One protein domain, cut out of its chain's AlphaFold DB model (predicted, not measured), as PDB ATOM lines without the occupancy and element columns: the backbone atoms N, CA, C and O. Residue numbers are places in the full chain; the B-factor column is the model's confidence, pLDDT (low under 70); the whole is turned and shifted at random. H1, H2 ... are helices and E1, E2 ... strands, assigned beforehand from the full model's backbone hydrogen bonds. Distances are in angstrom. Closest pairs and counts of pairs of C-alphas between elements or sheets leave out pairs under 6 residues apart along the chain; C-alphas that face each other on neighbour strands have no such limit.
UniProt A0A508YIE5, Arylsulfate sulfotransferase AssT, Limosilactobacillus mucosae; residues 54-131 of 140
ATOM      1  N   THR A  54      15.360   4.538  94.960       60.56
ATOM      2  CA  THR A  54      14.413   5.136  94.012       60.56
ATOM      3  C   THR A  54      14.517   6.659  93.978       60.56
ATOM      4  O   THR A  54      14.396   7.239  92.910       60.56
ATOM      5  N   SER A  55      14.864   7.337  95.081       72.50
ATOM      6  CA  SER A  55      14.964   8.804  95.117       72.50
ATOM      7  C   SER A  55      16.029   9.357  94.165       72.50
ATOM      8  O   SER A  55      15.831  10.426  93.583       72.50
ATOM      9  N   LYS A  56      17.142   8.638  93.952       83.75
ATOM     10  CA  LYS A  56      18.184   9.041  92.993       83.75
ATOM     11  C   LYS A  56      17.671   8.912  91.560       83.75
ATOM     12  O   LYS A  56      17.815   9.848  90.774       83.75
ATOM     13  N   GLN A  57      17.048   7.782  91.241       88.81
ATOM     14  CA  GLN A  57      16.463   7.521  89.925       88.81
ATOM     15  C   GLN A  57      15.315   8.493  89.631       88.81
ATOM     16  O   GLN A  57      15.339   9.152  88.598       88.81
ATOM     17  N   THR A  58      14.401   8.714  90.577       89.12
ATOM     18  CA  THR A  58      13.319   9.703  90.474       89.12
ATOM     19  C   THR A  58      13.863  11.106  90.219       89.12
ATOM     20  O   THR A  58      13.369  11.801  89.334       89.12
ATOM     21  N   LYS A  59      14.921  11.531  90.929       90.56
ATOM     22  CA  LYS A  59      15.589  12.819  90.662       90.56
ATOM     23  C   LYS A  59      16.176  12.874  89.248       90.56
ATOM     24  O   LYS A  59      16.084  13.914  88.601       90.56
ATOM     25  N   SER A  60      16.769  11.782  88.765       92.50
ATOM     26  CA  SER A  60      17.282  11.678  87.394       92.50
ATOM     27  C   SER A  60      16.160  11.803  86.361       92.50
ATOM     28  O   SER A  60      16.239  12.643  85.467       92.50
ATOM     29  N   TYR A  61      15.076  11.041  86.515       94.62
ATOM     30  CA  TYR A  61      13.930  11.099  85.608       94.62
ATOM     31  C   TYR A  61      13.258  12.470  85.639       94.62
ATOM     32  O   TYR A  61      12.969  13.017  84.583       94.62
ATOM     33  N   ALA A  62      13.130  13.104  86.807       92.88
ATOM     34  CA  ALA A  62      12.627  14.472  86.906       92.88
ATOM     35  C   ALA A  62      13.490  15.481  86.120       92.88
ATOM     36  O   ALA A  62      12.951  16.410  85.517       92.88
ATOM     37  N   LYS A  63      14.820  15.306  86.084       94.06
ATOM     38  CA  LYS A  63      15.708  16.127  85.241       94.06
ATOM     39  C   LYS A  63      15.486  15.857  83.754       94.06
ATOM     40  O   LYS A  63      15.412  16.811  82.981       94.06
ATOM     41  N   ILE A  64      15.338  14.591  83.359       93.88
ATOM     42  CA  ILE A  64      15.041  14.209  81.969       93.88
ATOM     43  C   ILE A  64      13.708  14.817  81.536       93.88
ATOM     44  O   ILE A  64      13.657  15.476  80.513       93.88
ATOM     45  N   VAL A  65      12.657  14.707  82.345       94.62
ATOM     46  CA  VAL A  65      11.336  15.298  82.068       94.62
ATOM     47  C   VAL A  65      11.421  16.806  81.838       94.62
ATOM     48  O   VAL A  65      10.818  17.321  80.901       94.62
ATOM     49  N   LYS A  66      12.192  17.523  82.664       92.19
ATOM     50  CA  LYS A  66      12.374  18.975  82.513       92.19
ATOM     51  C   LYS A  66      13.155  19.342  81.249       92.19
ATOM     52  O   LYS A  66      12.788  20.295  80.572       92.19
ATOM     53  N   SER A  67      14.212  18.592  80.940       89.12
ATOM     54  CA  SER A  67      15.132  18.874  79.825       89.12
ATOM     55  C   SER A  67      14.740  18.219  78.500       89.12
ATOM     56  O   SER A  67      15.343  18.522  77.476       89.12
ATOM     57  N   THR A  68      13.755  17.319  78.493       87.06
ATOM     58  CA  THR A  68      13.410  16.565  77.288       87.06
ATOM     59  C   THR A  68      12.847  17.497  76.221       87.06
ATOM     60  O   THR A  68      11.959  18.308  76.484       87.06
ATOM     61  N   THR A  69      13.361  17.362  75.009       90.12
ATOM     62  CA  THR A  69      12.815  17.920  73.762       90.12
ATOM     63  C   THR A  69      12.427  16.797  72.799       90.12
ATOM     64  O   THR A  69      12.157  17.031  71.628       90.12
ATOM     65  N   ARG A  70      12.430  15.555  73.297       90.62
ATOM     66  CA  ARG A  70      12.188  14.344  72.520       90.62
ATOM     67  C   ARG A  70      10.714  14.212  72.164       90.62
ATOM     68  O   ARG A  70       9.870  14.296  73.058       90.62
ATOM     69  N   THR A  71      10.435  13.957  70.894       95.44
ATOM     70  CA  THR A  71       9.117  13.571  70.379       95.44
ATOM     71  C   THR A  71       8.853  12.087  70.637       95.44
ATOM     72  O   THR A  71       9.700  11.391  71.204       95.44
ATOM     73  N   LEU A  72       7.675  11.595  70.247       93.00
ATOM     74  CA  LEU A  72       7.317  10.182  70.382       93.00
ATOM     75  C   LEU A  72       8.303   9.260  69.635       93.00
ATOM     76  O   LEU A  72       8.754   8.273  70.209       93.00
ATOM     77  N   ASP A  73       8.720   9.643  68.425       93.19
ATOM     78  CA  ASP A  73       9.619   8.847  67.568       93.19
ATOM     79  C   ASP A  73      11.030   8.667  68.149       93.19
ATOM     80  O   ASP A  73      11.740   7.726  67.808       93.19
ATOM     81  N   ASN A  74      11.447   9.569  69.040       94.88
ATOM     82  CA  ASN A  74      12.745   9.515  69.713       94.88
ATOM     83  C   ASN A  74      12.583   9.621  71.234       94.88
ATOM     84  O   ASN A  74      13.344  10.318  71.911       94.88
ATOM     85  N   ALA A  75      11.549   8.979  71.777       95.94
ATOM     86  CA  ALA A  75      11.257   9.008  73.200       95.94
ATOM     87  C   ALA A  75      12.408   8.419  74.034       95.94
ATOM     88  O   ALA A  75      13.090   7.470  73.645       95.94
ATOM     89  N   TYR A  76      12.604   8.945  75.243       96.94
ATOM     90  CA  TYR A  76      13.486   8.296  76.209       96.94
ATOM     91  C   TYR A  76      12.773   7.076  76.794       96.94
ATOM     92  O   TYR A  76      11.709   7.235  77.386       96.94
ATOM     93  N   VAL A  77      13.369   5.887  76.688       96.44
ATOM     94  CA  VAL A  77      12.808   4.643  77.234       96.44
ATOM     95  C   VAL A  77      13.801   3.989  78.188       96.44
ATOM     96  O   VAL A  77      14.977   3.814  77.867       96.44
ATOM     97  N   LYS A  78      13.324   3.596  79.372       96.44
ATOM     98  CA  LYS A  78      14.113   2.847  80.353       96.44
ATOM     99  C   LYS A  78      13.338   1.647  80.883       96.44
ATOM    100  O   LYS A  78      12.377   1.817  81.627       96.44
ATOM    101  N   VAL A  79      13.803   0.443  80.552       96.25
ATOM    102  CA  VAL A  79      13.337  -0.813  81.162       96.25
ATOM    103  C   VAL A  79      13.832  -0.905  82.604       96.25
ATOM    104  O   VAL A  79      14.951  -0.476  82.912       96.25
ATOM    105  N   ASN A  80      12.989  -1.458  83.476       95.50
ATOM    106  CA  ASN A  80      13.215  -1.582  84.911       95.50
ATOM    107  C   ASN A  80      13.700  -0.259  85.542       95.50
ATOM    108  O   ASN A  80      14.807  -0.195  86.092       95.50
ATOM    109  N   PRO A  81      12.913   0.830  85.444       94.94
ATOM    110  CA  PRO A  81      13.374   2.180  85.771       94.94
ATOM    111  C   PRO A  81      13.842   2.327  87.224       94.94
ATOM    112  O   PRO A  81      14.686   3.176  87.503       94.94
ATOM    113  N   TYR A  82      13.348   1.492  88.140       93.12
ATOM    114  CA  TYR A  82      13.717   1.521  89.558       93.12
ATOM    115  C   TYR A  82      14.516   0.298  90.025       93.12
ATOM    116  O   TYR A  82      14.830   0.183  91.204       93.12
ATOM    117  N   GLY A  83      14.872  -0.619  89.123       92.00
ATOM    118  CA  GLY A  83      15.615  -1.838  89.463       92.00
ATOM    119  C   GLY A  83      14.774  -2.956  90.094       92.00
ATOM    120  O   GLY A  83      15.217  -4.099  90.108       92.00
ATOM    121  N   THR A  84      13.557  -2.670  90.556       90.94
ATOM    122  CA  THR A  84      12.711  -3.600  91.323       90.94
ATOM    123  C   THR A  84      11.651  -4.328  90.499       90.94
ATOM    124  O   THR A  84      11.011  -5.247  91.002       90.94
ATOM    125  N   SER A  85      11.409  -3.909  89.257       93.25
ATOM    126  CA  SER A  85      10.294  -4.403  88.442       93.25
ATOM    127  C   SER A  85      10.765  -4.628  87.003       93.25
ATOM    128  O   SER A  85      10.556  -3.769  86.145       93.25
ATOM    129  N   PRO A  86      11.426  -5.766  86.718       94.88
ATOM    130  CA  PRO A  86      12.045  -6.025  85.416       94.88
ATOM    131  C   PRO A  86      11.051  -6.046  84.247       94.88
ATOM    132  O   PRO A  86      11.426  -5.719  83.127       94.88
ATOM    133  N   LEU A  87       9.780  -6.353  84.513       96.94
ATOM    134  CA  LEU A  87       8.698  -6.431  83.524       96.94
ATOM    135  C   LEU A  87       7.946  -5.100  83.349       96.94
ATOM    136  O   LEU A  87       6.729  -5.060  83.148       96.94
ATOM    137  N   THR A  88       8.678  -3.993  83.477       96.81
ATOM    138  CA  THR A  88       8.155  -2.629  83.354       96.81
ATOM    139  C   THR A  88       9.140  -1.737  82.616       96.81
ATOM    140  O   THR A  88      10.346  -2.003  82.589       96.81
ATOM    141  N   ALA A  89       8.639  -0.646  82.050       97.19
ATOM    142  CA  ALA A  89       9.457   0.412  81.487       97.19
ATOM    143  C   ALA A  89       8.873   1.797  81.786       97.19
ATOM    144  O   ALA A  89       7.705   1.948  82.140       97.19
ATOM    145  N   LEU A  90       9.707   2.822  81.647       97.00
ATOM    146  CA  LEU A  90       9.310   4.222  81.683       97.00
ATOM    147  C   LEU A  90       9.651   4.862  80.341       97.00
ATOM    148  O   LEU A  90      10.822   4.876  79.958       97.00
ATOM    149  N   MET A  91       8.643   5.409  79.667       97.00
ATOM    150  CA  MET A  91       8.803   6.196  78.446       97.00
ATOM    151  C   MET A  91       8.550   7.680  78.736       97.00
ATOM    152  O   MET A  91       7.609   8.028  79.450       97.00
ATOM    153  N   ILE A  92       9.399   8.563  78.207       97.25
ATOM    154  CA  ILE A  92       9.334  10.012  78.428       97.25
ATOM    155  C   ILE A  92       9.491  10.746  77.098       97.25
ATOM    156  O   ILE A  92      10.525  10.631  76.438       97.25
ATOM    157  N   PHE A  93       8.489  11.544  76.739       97.25
ATOM    158  CA  PHE A  93       8.460  12.334  75.506       97.25
ATOM    159  C   PHE A  93       7.588  13.582  75.667       97.25
ATOM    160  O   PHE A  93       6.928  13.774  76.694       97.25
ATOM    161  N   LYS A  94       7.604  14.442  74.652       96.62
ATOM    162  CA  LYS A  94       6.755  15.623  74.537       96.62
ATOM    163  C   LYS A  94       5.906  15.588  73.276       96.62
ATOM    164  O   LYS A  94       6.268  14.966  72.281       96.62
ATOM    165  N   THR A  95       4.782  16.282  73.359       96.44
ATOM    166  CA  THR A  95       3.874  16.585  72.257       96.44
ATOM    167  C   THR A  95       3.695  18.096  72.175       96.44
ATOM    168  O   THR A  95       3.703  18.774  73.207       96.44
ATOM    169  N   ASP A  96       3.506  18.619  70.964       94.81
ATOM    170  CA  ASP A  96       3.339  20.063  70.741       94.81
ATOM    171  C   ASP A  96       2.061  20.598  71.395       94.81
ATOM    172  O   ASP A  96       2.024  21.705  71.929       94.81
ATOM    173  N   GLN A  97       1.016  19.769  71.412       96.12
ATOM    174  CA  GLN A  97      -0.265  20.059  72.044       96.12
ATOM    175  C   GLN A  97      -0.525  19.122  73.222       96.12
ATOM    176  O   GLN A  97       0.055  18.038  73.330       96.12
ATOM    177  N   ALA A  98      -1.405  19.548  74.130       97.06
ATOM    178  CA  ALA A  98      -1.792  18.733  75.268       97.06
ATOM    179  C   ALA A  98      -2.545  17.485  74.783       97.06
ATOM    180  O   ALA A  98      -3.634  17.585  74.225       97.06
ATOM    181  N   ALA A  99      -1.970  16.311  75.019       96.31
ATOM    182  CA  ALA A  99      -2.511  15.032  74.583       96.31
ATOM    183  C   ALA A  99      -2.774  14.116  75.780       96.31
ATOM    184  O   ALA A  99      -2.195  14.284  76.857       96.31
ATOM    185  N   LYS A 100      -3.652  13.135  75.589       97.12
ATOM    186  CA  LYS A 100      -3.878  12.034  76.526       97.12
ATOM    187  C   LYS A 100      -3.270  10.777  75.911       97.12
ATOM    188  O   LYS A 100      -3.537  10.483  74.752       97.12
ATOM    189  N   VAL A 101      -2.458  10.056  76.679       97.12
ATOM    190  CA  VAL A 101      -1.711   8.900  76.169       97.12
ATOM    191  C   VAL A 101      -2.393   7.601  76.573       97.12
ATOM    192  O   VAL A 101      -2.653   7.374  77.757       97.12
ATOM    193  N   THR A 102      -2.626   6.740  75.590       97.50
ATOM    194  CA  THR A 102      -3.032   5.343  75.766       97.50
ATOM    195  C   THR A 102      -1.985   4.469  75.091       97.50
ATOM    196  O   THR A 102      -1.516   4.824  74.014       97.50
ATOM    197  N   TYR A 103      -1.611   3.360  75.723       96.50
ATOM    198  CA  TYR A 103      -0.694   2.373  75.152       96.50
ATOM    199  C   TYR A 103      -1.248   0.964  75.343       96.50
ATOM    200  O   TYR A 103      -2.030   0.730  76.274       96.50
ATOM    201  N   THR A 104      -0.799   0.034  74.502       97.56
ATOM    202  CA  THR A 104      -1.178  -1.377  74.572       97.56
ATOM    203  C   THR A 104       0.065  -2.238  74.463       97.56
ATOM    204  O   THR A 104       0.695  -2.280  73.419       97.56
ATOM    205  N   VAL A 105       0.397  -2.972  75.524       97.50
ATOM    206  CA  VAL A 105       1.404  -4.032  75.422       97.50
ATOM    207  C   VAL A 105       0.743  -5.224  74.745       97.50
ATOM    208  O   VAL A 105      -0.188  -5.811  75.306       97.50
ATOM    209  N   VAL A 106       1.195  -5.550  73.537       97.19
ATOM    210  CA  VAL A 106       0.623  -6.628  72.726       97.19
ATOM    211  C   VAL A 106       0.942  -7.975  73.371       97.19
ATOM    212  O   VAL A 106       2.101  -8.310  73.638       97.19
ATOM    213  N   GLY A 107      -0.115  -8.736  73.640       95.00
ATOM    214  CA  GLY A 107      -0.043 -10.075  74.201       95.00
ATOM    215  C   GLY A 107       0.489 -11.101  73.204       95.00
ATOM    216  O   GLY A 107       0.503 -10.883  71.996       95.00
ATOM    217  N   LYS A 108       0.886 -12.275  73.701       93.38
ATOM    218  CA  LYS A 108       1.242 -13.414  72.827       93.38
ATOM    219  C   LYS A 108       0.022 -14.032  72.131       93.38
ATOM    220  O   LYS A 108       0.178 -14.777  71.171       93.38
ATOM    221  N   THR A 109      -1.170 -13.749  72.647       93.38
ATOM    222  CA  THR A 109      -2.470 -14.089  72.061       93.38
ATOM    223  C   THR A 109      -3.394 -12.877  72.151       93.38
ATOM    224  O   THR A 109      -3.210 -12.025  73.027       93.38
ATOM    225  N   ASP A 110      -4.427 -12.829  71.311       86.12
ATOM    226  CA  ASP A 110      -5.343 -11.683  71.200       86.12
ATOM    227  C   ASP A 110      -5.955 -11.255  72.546       86.12
ATOM    228  O   ASP A 110      -6.078 -10.067  72.840       86.12
ATOM    229  N   ASN A 111      -6.235 -12.224  73.424       92.62
ATOM    230  CA  ASN A 111      -6.868 -12.000  74.728       92.62
ATOM    231  C   ASN A 111      -5.882 -11.670  75.865       92.62
ATOM    232  O   ASN A 111      -6.291 -11.591  77.023       92.62
ATOM    233  N   THR A 112      -4.586 -11.520  75.573       93.88
ATOM    234  CA  THR A 112      -3.544 -11.267  76.593       93.88
ATOM    235  C   THR A 112      -2.903  -9.885  76.492       93.88
ATOM    236  O   THR A 112      -1.969  -9.590  77.236       93.88
ATOM    237  N   SER A 113      -3.407  -9.027  75.605       96.31
ATOM    238  CA  SER A 113      -2.938  -7.647  75.474       96.31
ATOM    239  C   SER A 113      -3.399  -6.781  76.648       96.31
ATOM    240  O   SER A 113      -4.539  -6.881  77.103       96.31
ATOM    241  N   ILE A 114      -2.521  -5.898  77.124       95.31
ATOM    242  CA  ILE A 114      -2.797  -5.011  78.263       95.31
ATOM    243  C   ILE A 114      -2.815  -3.567  77.776       95.31
ATOM    244  O   ILE A 114      -1.781  -3.027  77.388       95.31
ATOM    245  N   THR A 115      -3.979  -2.926  77.857       96.56
ATOM    246  CA  THR A 115      -4.164  -1.517  77.489       96.56
ATOM    247  C   THR A 115      -4.272  -0.649  78.733       96.56
ATOM    248  O   THR A 115      -5.036  -0.955  79.649       96.56
ATOM    249  N   ASN A 116      -3.531   0.457  78.769       96.38
ATOM    250  CA  ASN A 116      -3.599   1.418  79.865       96.38
ATOM    251  C   ASN A 116      -3.585   2.855  79.347       96.38
ATOM    252  O   ASN A 116      -3.047   3.167  78.285       96.38
ATOM    253  N   THR A 117      -4.172   3.747  80.132       96.44
ATOM    254  CA  THR A 117      -4.360   5.148  79.790       96.44
ATOM    255  C   THR A 117      -3.794   6.028  80.891       96.44
ATOM    256  O   THR A 117      -4.239   5.999  82.042       96.44
ATOM    257  N   VAL A 118      -2.830   6.869  80.527       94.88
ATOM    258  CA  VAL A 118      -2.256   7.855  81.439       94.88
ATOM    259  C   VAL A 118      -3.279   8.961  81.685       94.88
ATOM    260  O   VAL A 118      -3.913   9.484  80.767       94.88
ATOM    261  N   LYS A 119      -3.468   9.310  82.959       91.25
ATOM    262  CA  LYS A 119      -4.468  10.295  83.371       91.25
ATOM    263  C   LYS A 119      -4.052  11.719  82.994       91.25
ATOM    264  O   LYS A 119      -2.938  12.154  83.289       91.25
ATOM    265  N   GLY A 120      -5.027  12.466  82.482       94.62
ATOM    266  CA  GLY A 120      -4.919  13.893  82.189       94.62
ATOM    267  C   GLY A 120      -4.301  14.200  80.826       94.62
ATOM    268  O   GLY A 120      -3.635  13.364  80.222       94.62
ATOM    269  N   TYR A 121      -4.537  15.427  80.367       96.81
ATOM    270  CA  TYR A 121      -3.941  15.970  79.151       96.81
ATOM    271  C   TYR A 121      -2.681  16.748  79.508       96.81
ATOM    272  O   TYR A 121      -2.711  17.611  80.391       96.81
ATOM    273  N   LYS A 122      -1.563  16.430  78.854       96.50
ATOM    274  CA  LYS A 122      -0.263  17.070  79.101       96.50
ATOM    275  C   LYS A 122       0.505  17.234  77.797       96.50
ATOM    276  O   LYS A 122       0.244  16.534  76.830       96.50
ATOM    277  N   THR A 123       1.463  18.148  77.776       96.12
ATOM    278  CA  THR A 123       2.446  18.264  76.684       96.12
ATOM    279  C   THR A 123       3.717  17.479  76.982       96.12
ATOM    280  O   THR A 123       4.465  17.147  76.077       96.12
ATOM    281  N   THR A 124       3.985  17.169  78.255       96.31
ATOM    282  CA  THR A 124       5.115  16.335  78.683       96.31
ATOM    283  C   THR A 124       4.598  15.058  79.321       96.31
ATOM    284  O   THR A 124       3.887  15.102  80.332       96.31
ATOM    285  N   HIS A 125       4.990  13.927  78.749       96.44
ATOM    286  CA  HIS A 125       4.465  12.612  79.080       96.44
ATOM    287  C   HIS A 125       5.498  11.783  79.816       96.44
ATOM    288  O   HIS A 125       6.661  11.715  79.429       96.44
ATOM    289  N   GLN A 126       5.047  11.149  80.891       96.00
ATOM    290  CA  GLN A 126       5.755  10.084  81.586       96.00
ATOM    291  C   GLN A 126       4.817   8.890  81.588       96.00
ATOM    292  O   GLN A 126       3.808   8.898  82.296       96.00
ATOM    293  N   VAL A 127       5.121   7.907  80.754       96.88
ATOM    294  CA  VAL A 127       4.262   6.753  80.511       96.88
ATOM    295  C   VAL A 127       4.874   5.546  81.217       96.88
ATOM    296  O   VAL A 127       5.907   5.039  80.769       96.88
ATOM    297  N   PRO A 128       4.297   5.104  82.348       96.31
ATOM    298  CA  PRO A 128       4.689   3.851  82.968       96.31
ATOM    299  C   PRO A 128       4.101   2.705  82.148       96.31
ATOM    300  O   PRO A 128       2.883   2.538  82.112       96.31
ATOM    301  N   ILE A 129       4.964   1.930  81.502       97.44
ATOM    302  CA  ILE A 129       4.605   0.735  80.741       97.44
ATOM    303  C   ILE A 129       4.734  -0.464  81.677       97.44
ATOM    304  O   ILE A 129       5.792  -0.686  82.273       97.44
ATOM    305  N   VAL A 130       3.660  -1.233  81.823       95.75
ATOM    306  CA  VAL A 130       3.611  -2.415  82.694       95.75
ATOM    307  C   VAL A 130       3.146  -3.637  81.916       95.75
ATOM    308  O   VAL A 130       2.411  -3.500  80.943       95.75
ATOM    309  N   GLY A 131       3.555  -4.825  82.364       95.19
ATOM    310  CA  GLY A 131       3.132  -6.087  81.753       95.19
ATOM    311  C   GLY A 131       4.013  -6.545  80.591       95.19
ATOM    312  O   GLY A 131       3.536  -7.252  79.714       95.19
TER     313      GLY A 131
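This is residues 54 to 131 of the 140 residues of the protein "Arylsulfate sulfotransferase AssT" of Limosilactobacillus mucosae (UniProt A0A508YIE5). A small antiparallel sheet, E1 - E2 - E5, has one helix, H1, over one face, and a second hairpin, E3 and E4, lies on the E5 side of this sheet. H1 runs along the strands and meets the sheet with its residues 61 to 66; the turn of the second hairpin, near Asn 111, makes the far end of the longest axis. The printed part has 78 residues, with one named helix and five named strands in the order H1 E1 E2 E3 E4 E5, of mixed class, helices and strands. The second sheet is E3 - E4, antiparallel. The whole is compact, with a radius of gyration of the C-alphas of 13.2 A, and spans 38 by 31 by 21 A.

H1 is residues 54 to 67, 19.8 A long, beginning at C-alpha 54 at (14.413, 5.136, 94.012). E1 is residues 76 to 79, 10.4 A. E2, the longest strand, is residues 88 to 99, 22.4 A, and bends by 125 degrees at residue 96. E3, residues 102 to 105, begins at C-alpha 102 at (-3.032, 5.343, 75.766) and is 10.4 A long. E4 is residues 114 to 117, also 10.4 A. E5, residues 122 to 130, is 20.2 A long and ends at C-alpha 130 at (3.611, -2.415, 82.694).

E2 is the inner strand of its sheet; E1 and E5 are the edge strands. E1 and E2 form a hairpin, antiparallel at 158 degrees, with N 76 and O 92 at 2.9 A. E2 and E5 are antiparallel at 158 degrees, with N 91 and O 127 at 3.0 A; past the bend, N 99 and O 122 are at 2.9 A. These N and O pairs are within hydrogen-bond range. H1 is on this sheet, at a height over the sheet of 10.3 A. It lies over E2 and runs along the strands, at 26 degrees to E2 on the local plane. The closest C-alphas of H1 and E2 are those of Val 65 and Ile 92, 6.7 A apart. In H1 every O i to N i+4 pair is within hydrogen-bond range. E3 and E4 form a hairpin, antiparallel at 163 degrees, with N 103 and O 116 within hydrogen-bond range at 2.9 A. The closest C-alphas of E3 and E5 are those of Val 105 and Val 130, 7.8 A apart. E4 and E5 are near each other, with 10 pairs of C-alphas within 10 A. H1 is apart from E3 and E4.

The two C-alphas farthest apart are those of Ser 67 and Asn 111, 38.3 A. The printed part has no cut and no long link; the links E2 to E3 and E4 to E5 are tight. The mean pLDDT of the printed part is 93.9, and residue 54 is the one printed residue under 70.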